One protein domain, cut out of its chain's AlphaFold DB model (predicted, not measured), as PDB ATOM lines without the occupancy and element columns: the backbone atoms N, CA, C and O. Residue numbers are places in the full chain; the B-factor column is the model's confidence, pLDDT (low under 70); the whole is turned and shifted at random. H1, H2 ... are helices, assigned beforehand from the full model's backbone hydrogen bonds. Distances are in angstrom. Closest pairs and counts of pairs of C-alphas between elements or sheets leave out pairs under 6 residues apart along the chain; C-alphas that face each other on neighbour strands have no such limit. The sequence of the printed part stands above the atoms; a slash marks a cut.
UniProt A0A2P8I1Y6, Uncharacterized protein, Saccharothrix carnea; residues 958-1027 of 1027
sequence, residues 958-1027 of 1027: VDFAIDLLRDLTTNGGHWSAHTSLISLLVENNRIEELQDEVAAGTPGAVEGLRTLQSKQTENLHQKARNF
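This is residues 958 to 1027 of the 1027 residues of an uncharacterized protein of Saccharothrix carnea (UniProt A0A2P8I1Y6). Four helices make a small body with one arm: H2, H3 and the first part of H4 pack together as a three-helix bundle, H1 packs along H2, and the last part of H4, residues 1017 to 1026, sticks out with Phe 1027 as a free arm that makes the length. The 70 printed residues hold H1, H2, H3 and H4 in chain order and no named strand: all helix. The whole is loose, with a radius of gyration of the C-alphas of 13.8 A, and spans 49 by 21 by 18 A.

Find C-alpha 958 at (37.212, 11.796, 26.438); from there H1, residues 958 to 972, runs 20.3 A. Next come H2, residues 975 to 987, 18.4 A, and H3, residues 991 to 1000. H4, residues 1005 to 1026, is the longest at 31.6 A and ends at C-alpha 1026, (67.297, -0.801, 26.843).

Begin at H2, the hub, which touches the three other helices. H2, H3 and H4 form an up-and-down bundle, each running against the one before. H1 and H2 are a hairpin at a shallow tilt of 25 degrees, closest at the C-alphas of Leu 965 and Ala 977, 5.8 A. With residues 982 to 986 alone, H2 touches H3, closest at C-alphas 985 and 994, 6.6 A, and H4, closest at C-alphas 986 and 1008, 6.0 A. H3 and H4 are a hairpin, closest at C-alphas 998 and 1005, 5.2 A; H4 touches H3 with residues 1005 to 1012 alone. H1 is apart from H3 and H4. In the four helices every O i to N i+4 pair is within hydrogen-bond range.

The C-alphas of Asn 971 and Phe 1027 are the two farthest apart, 49.1 A. Without residues 1017 to 1027 the body spans 32 by 21 by 17 A. The printed part has no cut, and its three links are tight. Look for pLDDT under 70 at residues 968 to 976 and 1019 to 1027.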
ATOM      1  N   VAL A 958      36.252  11.061  27.280       79.19
ATOM      2  CA  VAL A 958      37.212  11.796  26.438       79.19
ATOM      3  C   VAL A 958      36.629  12.147  25.067       79.19
ATOM      4  O   VAL A 958      36.718  13.300  24.663       79.19
ATOM      5  N   ASP A 959      35.984  11.198  24.383       80.44
ATOM      6  CA  ASP A 959      35.426  11.429  23.039       80.44
ATOM      7  C   ASP A 959      34.326  12.505  23.058       80.44
ATOM      8  O   ASP A 959      34.338  13.432  22.255       80.44
ATOM      9  N   PHE A 960      33.436  12.454  24.053       78.06
ATOM     10  CA  PHE A 960      32.374  13.447  24.222       78.06
ATOM     11  C   PHE A 960      32.931  14.842  24.548       78.06
ATOM     12  O   PHE A 960      32.434  15.847  24.044       78.06
ATOM     13  N   ALA A 961      33.986  14.915  25.367       80.00
ATOM     14  CA  ALA A 961      34.676  16.170  25.654       80.00
ATOM     15  C   ALA A 961      35.352  16.750  24.399       80.00
ATOM     16  O   ALA A 961      35.248  17.952  24.150       80.00
ATOM     17  N   ILE A 962      35.999  15.905  23.586       84.75
ATOM     18  CA  ILE A 962      36.605  16.295  22.306       84.75
ATOM     19  C   ILE A 962      35.543  16.843  21.351       84.75
ATOM     20  O   ILE A 962      35.729  17.933  20.811       84.75
ATOM     21  N   ASP A 963      34.423  16.141  21.174       82.00
ATOM     22  CA  ASP A 963      33.340  16.578  20.287       82.00
ATOM     23  C   ASP A 963      32.746  17.912  20.740       82.00
ATOM     24  O   ASP A 963      32.508  18.811  19.931       82.00
ATOM     25  N   LEU A 964      32.596  18.102  22.050       76.12
ATOM     26  CA  LEU A 964      32.092  19.353  22.590       76.12
ATOM     27  C   LEU A 964      33.086  20.512  22.411       76.12
ATOM     28  O   LEU A 964      32.682  21.628  22.078       76.12
ATOM     29  N   LEU A 965      34.389  20.266  22.560       78.50
ATOM     30  CA  LEU A 965      35.419  21.258  22.243       78.50
ATOM     31  C   LEU A 965      35.489  21.543  20.735       78.50
ATOM     32  O   LEU A 965      35.681  22.696  20.345       78.50
ATOM     33  N   ARG A 966      35.280  20.549  19.866       79.81
ATOM     34  CA  ARG A 966      35.150  20.753  18.412       79.81
ATOM     35  C   ARG A 966      33.952  21.632  18.069       79.81
ATOM     36  O   ARG A 966      34.089  22.568  17.278       79.81
ATOM     37  N   ASP A 967      32.810  21.406  18.708       71.44
ATOM     38  CA  ASP A 967      31.630  22.258  18.564       71.44
ATOM     39  C   ASP A 967      31.922  23.698  19.013       71.44
ATOM     40  O   ASP A 967      31.581  24.650  18.308       71.44
ATOM     41  N   LEU A 968      32.586  23.877  20.160       67.88
ATOM     42  CA  LEU A 968      32.932  25.199  20.697       67.88
ATOM     43  C   LEU A 968      33.974  25.934  19.843       67.88
ATOM     44  O   LEU A 968      33.883  27.149  19.656       67.88
ATOM     45  N   THR A 969      34.942  25.210  19.281       66.56
ATOM     46  CA  THR A 969      35.948  25.775  18.369       66.56
ATOM     47  C   THR A 969      35.352  26.139  17.010       66.56
ATOM     48  O   THR A 969      35.768  27.132  16.417       66.56
ATOM     49  N   THR A 970      34.341  25.401  16.542       58.47
ATOM     50  CA  THR A 970      33.670  25.651  15.256       58.47
ATOM     51  C   THR A 970      32.601  26.751  15.353       58.47
ATOM     52  O   THR A 970      32.459  27.532  14.418       58.47
ATOM     53  N   ASN A 971      31.892  26.866  16.486       46.06
ATOM     54  CA  ASN A 971      30.762  27.795  16.665       46.06
ATOM     55  C   ASN A 971      31.072  29.038  17.532       46.06
ATOM     56  O   ASN A 971      30.200  29.886  17.719       46.06
ATOM     57  N   GLY A 972      32.275  29.160  18.106       44.78
ATOM     58  CA  GLY A 972      32.544  30.194  19.116       44.78
ATOM     59  C   GLY A 972      33.956  30.763  19.182       44.78
ATOM     60  O   GLY A 972      34.157  31.734  19.904       44.78
ATOM     61  N   GLY A 973      34.934  30.204  18.459       47.88
ATOM     62  CA  GLY A 973      36.295  30.753  18.376       47.88
ATOM     63  C   GLY A 973      36.998  30.993  19.722       47.88
ATOM     64  O   GLY A 973      37.925  31.799  19.781       47.88
ATOM     65  N   HIS A 974      36.581  30.335  20.810       56.03
ATOM     66  CA  HIS A 974      37.250  30.468  22.103       56.03
ATOM     67  C   HIS A 974      38.673  29.911  21.982       56.03
ATOM     68  O   HIS A 974      38.861  28.701  21.873       56.03
ATOM     69  N   TRP A 975      39.686  30.784  22.027       60.28
ATOM     70  CA  TRP A 975      41.101  30.386  21.970       60.28
ATOM     71  C   TRP A 975      41.427  29.285  22.982       60.28
ATOM     72  O   TRP A 975      42.020  28.266  22.635       60.28
ATOM     73  N   SER A 976      40.931  29.452  24.207       64.44
ATOM     74  CA  SER A 976      41.084  28.473  25.277       64.44
ATOM     75  C   SER A 976      40.498  27.110  24.909       64.44
ATOM     76  O   SER A 976      41.070  26.103  25.303       64.44
ATOM     77  N   ALA A 977      39.427  27.040  24.109       72.56
ATOM     78  CA  ALA A 977      38.859  25.777  23.632       72.56
ATOM     79  C   ALA A 977      39.773  25.076  22.611       72.56
ATOM     80  O   ALA A 977      39.882  23.855  22.645       72.56
ATOM     81  N   HIS A 978      40.483  25.825  21.754       76.44
ATOM     82  CA  HIS A 978      41.487  25.250  20.849       76.44
ATOM     83  C   HIS A 978      42.658  24.662  21.631       76.44
ATOM     84  O   HIS A 978      43.006  23.503  21.425       76.44
ATOM     85  N   THR A 979      43.227  25.425  22.570       78.44
ATOM     86  CA  THR A 979      44.289  24.919  23.451       78.44
ATOM     87  C   THR A 979      43.809  23.691  24.217       78.44
ATOM     88  O   THR A 979      44.526  22.699  24.287       78.44
ATOM     89  N   SER A 980      42.565  23.725  24.705       80.12
ATOM     90  CA  SER A 980      41.950  22.606  25.415       80.12
ATOM     91  C   SER A 980      41.853  21.344  24.560       80.12
ATOM     92  O   SER A 980      42.218  20.255  24.995       80.12
ATOM     93  N   LEU A 981      41.396  21.505  23.318       87.62
ATOM     94  CA  LEU A 981      41.261  20.419  22.357       87.62
ATOM     95  C   LEU A 981      42.624  19.797  22.041       87.62
ATOM     96  O   LEU A 981      42.777  18.583  22.140       87.62
ATOM     97  N   ILE A 982      43.625  20.617  21.706       89.06
ATOM     98  CA  ILE A 982      44.963  20.118  21.360       89.06
ATOM     99  C   ILE A 982      45.614  19.417  22.552       89.06
ATOM    100  O   ILE A 982      46.149  18.323  22.381       89.06
ATOM    101  N   SER A 983      45.530  19.992  23.751       85.31
ATOM    102  CA  SER A 983      46.033  19.358  24.971       85.31
ATOM    103  C   SER A 983      45.388  17.993  25.209       85.31
ATOM    104  O   SER A 983      46.120  17.017  25.361       85.31
ATOM    105  N   LEU A 984      44.055  17.874  25.131       86.56
ATOM    106  CA  LEU A 984      43.382  16.578  25.289       86.56
ATOM    107  C   LEU A 984      43.801  15.560  24.227       86.56
ATOM    108  O   LEU A 984      44.020  14.392  24.555       86.56
ATOM    109  N   LEU A 985      43.939  15.975  22.967       90.31
ATOM    110  CA  LEU A 985      44.373  15.074  21.899       90.31
ATOM    111  C   LEU A 985      45.822  14.595  22.104       90.31
ATOM    112  O   LEU A 985      46.113  13.419  21.872       90.31
ATOM    113  N   VAL A 986      46.716  15.471  22.573       87.44
ATOM    114  CA  VAL A 986      48.112  15.134  22.900       87.44
ATOM    115  C   VAL A 986      48.186  14.214  24.120       87.44
ATOM    116  O   VAL A 986      48.852  13.183  24.068       87.44
ATOM    117  N   GLU A 987      47.487  14.536  25.206       85.69
ATOM    118  CA  GLU A 987      47.464  13.735  26.437       85.69
ATOM    119  C   GLU A 987      46.926  12.319  26.198       85.69
ATOM    120  O   GLU A 987      47.430  11.357  26.778       85.69
ATOM    121  N   ASN A 988      45.957  12.180  25.289       85.56
ATOM    122  CA  ASN A 988      45.339  10.902  24.939       85.56
ATOM    123  C   ASN A 988      45.940  10.245  23.678       85.56
ATOM    124  O   ASN A 988      45.397   9.254  23.192       85.56
ATOM    125  N   ASN A 989      47.061  10.762  23.152       87.94
ATOM    126  CA  ASN A 989      47.798  10.205  22.007       87.94
ATOM    127  C   ASN A 989      46.922   9.962  20.748       87.94
ATOM    128  O   ASN A 989      47.080   8.959  20.047       87.94
ATOM    129  N   ARG A 990      45.983  10.876  20.457       88.62
ATOM    130  CA  ARG A 990      45.022  10.793  19.336       88.62
ATOM    131  C   ARG A 990      45.618  11.394  18.054       88.62
ATOM    132  O   ARG A 990      45.274  12.497  17.644       88.62
ATOM    133  N   ILE A 991      46.558  10.673  17.434       88.88
ATOM    134  CA  ILE A 991      47.344  11.168  16.285       88.88
ATOM    135  C   ILE A 991      46.491  11.449  15.045       88.88
ATOM    136  O   ILE A 991      46.657  12.505  14.445       88.88
ATOM    137  N   GLU A 992      45.598  10.533  14.662       89.31
ATOM    138  CA  GLU A 992      44.740  10.705  13.475       89.31
ATOM    139  C   GLU A 992      43.859  11.952  13.619       89.31
ATOM    140  O   GLU A 992      43.801  12.796  12.733       89.31
ATOM    141  N   GLU A 993      43.288  12.156  14.804       90.50
ATOM    142  CA  GLU A 993      42.496  13.349  15.092       90.50
ATOM    143  C   GLU A 993      43.333  14.629  15.142       90.50
ATOM    144  O   GLU A 993      42.855  15.680  14.732       90.50
ATOM    145  N   LEU A 994      44.591  14.574  15.593       90.94
ATOM    146  CA  LEU A 994      45.502  15.715  15.465       90.94
ATOM    147  C   LEU A 994      45.815  16.033  14.003       90.94
ATOM    148  O   LEU A 994      45.917  17.208  13.661       90.94
ATOM    149  N   GLN A 995      45.943  15.027  13.135       92.06
ATOM    150  CA  GLN A 995      46.111  15.242  11.692       92.06
ATOM    151  C   GLN A 995      44.866  15.893  11.080       92.06
ATOM    152  O   GLN A 995      45.000  16.840  10.304       92.06
ATOM    153  N   ASP A 996      43.675  15.463  11.491       91.50
ATOM    154  CA  ASP A 996      42.411  16.095  11.111       91.50
ATOM    155  C   ASP A 996      42.346  17.561  11.573       91.50
ATOM    156  O   ASP A 996      41.946  18.445  10.812       91.50
ATOM    157  N   GLU A 997      42.795  17.852  12.797       91.06
ATOM    158  CA  GLU A 997      42.884  19.219  13.321       91.06
ATOM    159  C   GLU A 997      43.949  20.064  12.594       91.06
ATOM    160  O   GLU A 997      43.736  21.260  12.371       91.06
ATOM    161  N   VAL A 998      45.061  19.464  12.150       91.94
ATOM    162  CA  VAL A 998      46.038  20.125  11.266       91.94
ATOM    163  C   VAL A 998      45.391  20.456   9.926       91.94
ATOM    164  O   VAL A 998      45.492  21.596   9.480       91.94
ATOM    165  N   ALA A 999      44.661  19.529   9.304       90.56
ATOM    166  CA  ALA A 999      43.953  19.777   8.047       90.56
ATOM    167  C   ALA A 999      42.844  20.841   8.191       90.56
ATOM    168  O   ALA A 999      42.633  21.668   7.290       90.56
ATOM    169  N   ALA A1000      42.200  20.898   9.360       87.12
ATOM    170  CA  ALA A1000      41.271  21.958   9.744       87.12
ATOM    171  C   ALA A1000      41.952  23.315   9.991       87.12
ATOM    172  O   ALA A1000      41.286  24.356   9.966       87.12
ATOM    173  N   GLY A1001      43.279  23.342  10.139       87.06
ATOM    174  CA  GLY A1001      44.048  24.541  10.459       87.06
ATOM    175  C   GLY A1001      43.790  25.040  11.879       87.06
ATOM    176  O   GLY A1001      43.826  26.253  12.118       87.06
ATOM    177  N   THR A1002      43.494  24.125  12.803       85.50
ATOM    178  CA  THR A1002      43.255  24.426  14.212       85.50
ATOM    179  C   THR A1002      44.538  24.967  14.850       85.50
ATOM    180  O   THR A1002      45.600  24.346  14.733       85.50
ATOM    181  N   PRO A1003      44.492  26.129  15.529       83.44
ATOM    182  CA  PRO A1003      45.672  26.683  16.180       83.44
ATOM    183  C   PRO A1003      46.312  25.701  17.169       83.44
ATOM    184  O   PRO A1003      45.623  25.109  17.994       83.44
ATOM    185  N   GLY A1004      47.634  25.540  17.084       83.19
ATOM    186  CA  GLY A1004      48.404  24.634  17.946       83.19
ATOM    187  C   GLY A1004      48.435  23.166  17.499       83.19
ATOM    188  O   GLY A1004      49.260  22.417  18.012       83.19
ATOM    189  N   ALA A1005      47.623  22.749  16.518       89.69
ATOM    190  CA  ALA A1005      47.547  21.344  16.099       89.69
ATOM    191  C   ALA A1005      48.876  20.796  15.551       89.69
ATOM    192  O   ALA A1005      49.278  19.691  15.908       89.69
ATOM    193  N   VAL A1006      49.591  21.589  14.743       89.69
ATOM    194  CA  VAL A1006      50.910  21.213  14.196       89.69
ATOM    195  C   VAL A1006      51.918  20.964  15.319       89.69
ATOM    196  O   VAL A1006      52.627  19.961  15.301       89.69
ATOM    197  N   GLU A1007      51.949  21.838  16.327       87.56
ATOM    198  CA  GLU A1007      52.865  21.709  17.464       87.56
ATOM    199  C   GLU A1007      52.504  20.509  18.347       87.56
ATOM    200  O   GLU A1007      53.375  19.731  18.737       87.56
ATOM    201  N   GLY A1008      51.207  20.297  18.591       87.12
ATOM    202  CA  GLY A1008      50.718  19.115  19.297       87.12
ATOM    203  C   GLY A1008      51.097  17.813  18.584       87.12
ATOM    204  O   GLY A1008      51.579  16.872  19.219       87.12
ATOM    205  N   LEU A1009      50.962  17.771  17.255       90.56
ATOM    206  CA  LEU A1009      51.350  16.618  16.444       90.56
ATOM    207  C   LEU A1009      52.865  16.360  16.504       90.56
ATOM    208  O   LEU A1009      53.278  15.221  16.731       90.56
ATOM    209  N   ARG A1010      53.695  17.405  16.376       88.00
ATOM    210  CA  ARG A1010      55.162  17.301  16.499       88.00
ATOM    211  C   ARG A1010      55.590  16.837  17.891       88.00
ATOM    212  O   ARG A1010      56.447  15.964  17.997       88.00
ATOM    213  N   THR A1011      54.944  17.345  18.942       87.31
ATOM    214  CA  THR A1011      55.180  16.938  20.339       87.31
ATOM    215  C   THR A1011      54.914  15.445  20.553       87.31
ATOM    216  O   THR A1011      55.655  14.770  21.267       87.31
ATOM    217  N   LEU A1012      53.862  14.891  19.945       86.12
ATOM    218  CA  LEU A1012      53.611  13.450  20.018       86.12
ATOM    219  C   LEU A1012      54.633  12.641  19.218       86.12
ATOM    220  O   LEU A1012      55.119  11.616  19.699       86.12
ATOM    221  N   GLN A1013      54.977  13.098  18.016       84.31
ATOM    222  CA  GLN A1013      55.958  12.426  17.164       84.31
ATOM    223  C   GLN A1013      57.350  12.390  17.817       84.31
ATOM    224  O   GLN A1013      58.008  11.345  17.790       84.31
ATOM    225  N   SER A1014      57.781  13.471  18.476       81.94
ATOM    226  CA  SER A1014      59.046  13.504  19.221       81.94
ATOM    227  C   SER A1014      59.028  12.532  20.404       81.94
ATOM    228  O   SER A1014      59.919  11.687  20.501       81.94
ATOM    229  N   LYS A1015      57.963  12.529  21.220       79.81
ATOM    230  CA  LYS A1015      57.786  11.576  22.335       79.81
ATOM    231  C   LYS A1015      57.791  10.114  21.886       79.81
ATOM    232  O   LYS A1015      58.289   9.247  22.609       79.81
ATOM    233  N   GLN A1016      57.226   9.800  20.719       78.06
ATOM    234  CA  GLN A1016      57.282   8.441  20.166       78.06
ATOM    235  C   GLN A1016      58.697   8.069  19.724       78.06
ATOM    236  O   GLN A1016      59.152   6.960  20.002       78.06
ATOM    237  N   THR A1017      59.406   9.006  19.098       73.50
ATOM    238  CA  THR A1017      60.790   8.817  18.648       73.50
ATOM    239  C   THR A1017      61.735   8.620  19.838       73.50
ATOM    240  O   THR A1017      62.532   7.683  19.847       73.50
ATOM    241  N   GLU A1018      61.582   9.411  20.902       70.94
ATOM    242  CA  GLU A1018      62.321   9.249  22.162       70.94
ATOM    243  C   GLU A1018      62.011   7.921  22.855       70.94
ATOM    244  O   GLU A1018      62.931   7.223  23.277       70.94
ATOM    245  N   ASN A1019      60.741   7.508  22.920       67.62
ATOM    246  CA  ASN A1019      60.373   6.204  23.481       67.62
ATOM    247  C   ASN A1019      60.938   5.029  22.669       67.62
ATOM    248  O   ASN A1019      61.311   4.006  23.249       67.62
ATOM    249  N   LEU A1020      61.016   5.154  21.341       66.56
ATOM    250  CA  LEU A1020      61.655   4.165  20.472       66.56
ATOM    251  C   LEU A1020      63.169   4.118  20.703       66.56
ATOM    252  O   LEU A1020      63.717   3.029  20.853       66.56
ATOM    253  N   HIS A1021      63.835   5.271  20.818       62.66
ATOM    254  CA  HIS A1021      65.260   5.341  21.151       62.66
ATOM    255  C   HIS A1021      65.566   4.814  22.556       62.66
ATOM    256  O   HIS A1021      66.552   4.101  22.734       62.66
ATOM    257  N   GLN A1022      64.712   5.090  23.543       51.53
ATOM    258  CA  GLN A1022      64.869   4.585  24.906       51.53
ATOM    259  C   GLN A1022      64.649   3.069  24.969       51.53
ATOM    260  O   GLN A1022      65.407   2.363  25.630       51.53
ATOM    261  N   LYS A1023      63.669   2.530  24.228       59.16
ATOM    262  CA  LYS A1023      63.502   1.076  24.070       59.16
ATOM    263  C   LYS A1023      64.693   0.442  23.354       59.16
ATOM    264  O   LYS A1023      65.138  -0.607  23.794       59.16
ATOM    265  N   ALA A1024      65.233   1.078  22.316       55.47
ATOM    266  CA  ALA A1024      66.405   0.589  21.590       55.47
ATOM    267  C   ALA A1024      67.717   0.678  22.391       55.47
ATOM    268  O   ALA A1024      68.641  -0.059  22.089       55.47
ATOM    269  N   ARG A1025      67.813   1.567  23.391       55.78
ATOM    270  CA  ARG A1025      68.937   1.624  24.348       55.78
ATOM    271  C   ARG A1025      68.812   0.615  25.492       55.78
ATOM    272  O   ARG A1025      69.816   0.280  26.111       55.78
ATOM    273  N   ASN A1026      67.589   0.189  25.803       49.50
ATOM    274  CA  ASN A1026      67.297  -0.801  26.843       49.50
ATOM    275  C   ASN A1026      67.313  -2.253  26.319       49.50
ATOM    276  O   ASN A1026      67.276  -3.178  27.130       49.50
ATOM    277  N   PHE A1027      67.328  -2.436  24.995       43.00
ATOM    278  CA  PHE A1027      67.637  -3.688  24.293       43.00
ATOM    279  C   PHE A1027      69.123  -3.727  23.945       43.00
ATOM    280  O   PHE A1027      69.686  -4.846  23.974       43.00
TER     281      PHE A1027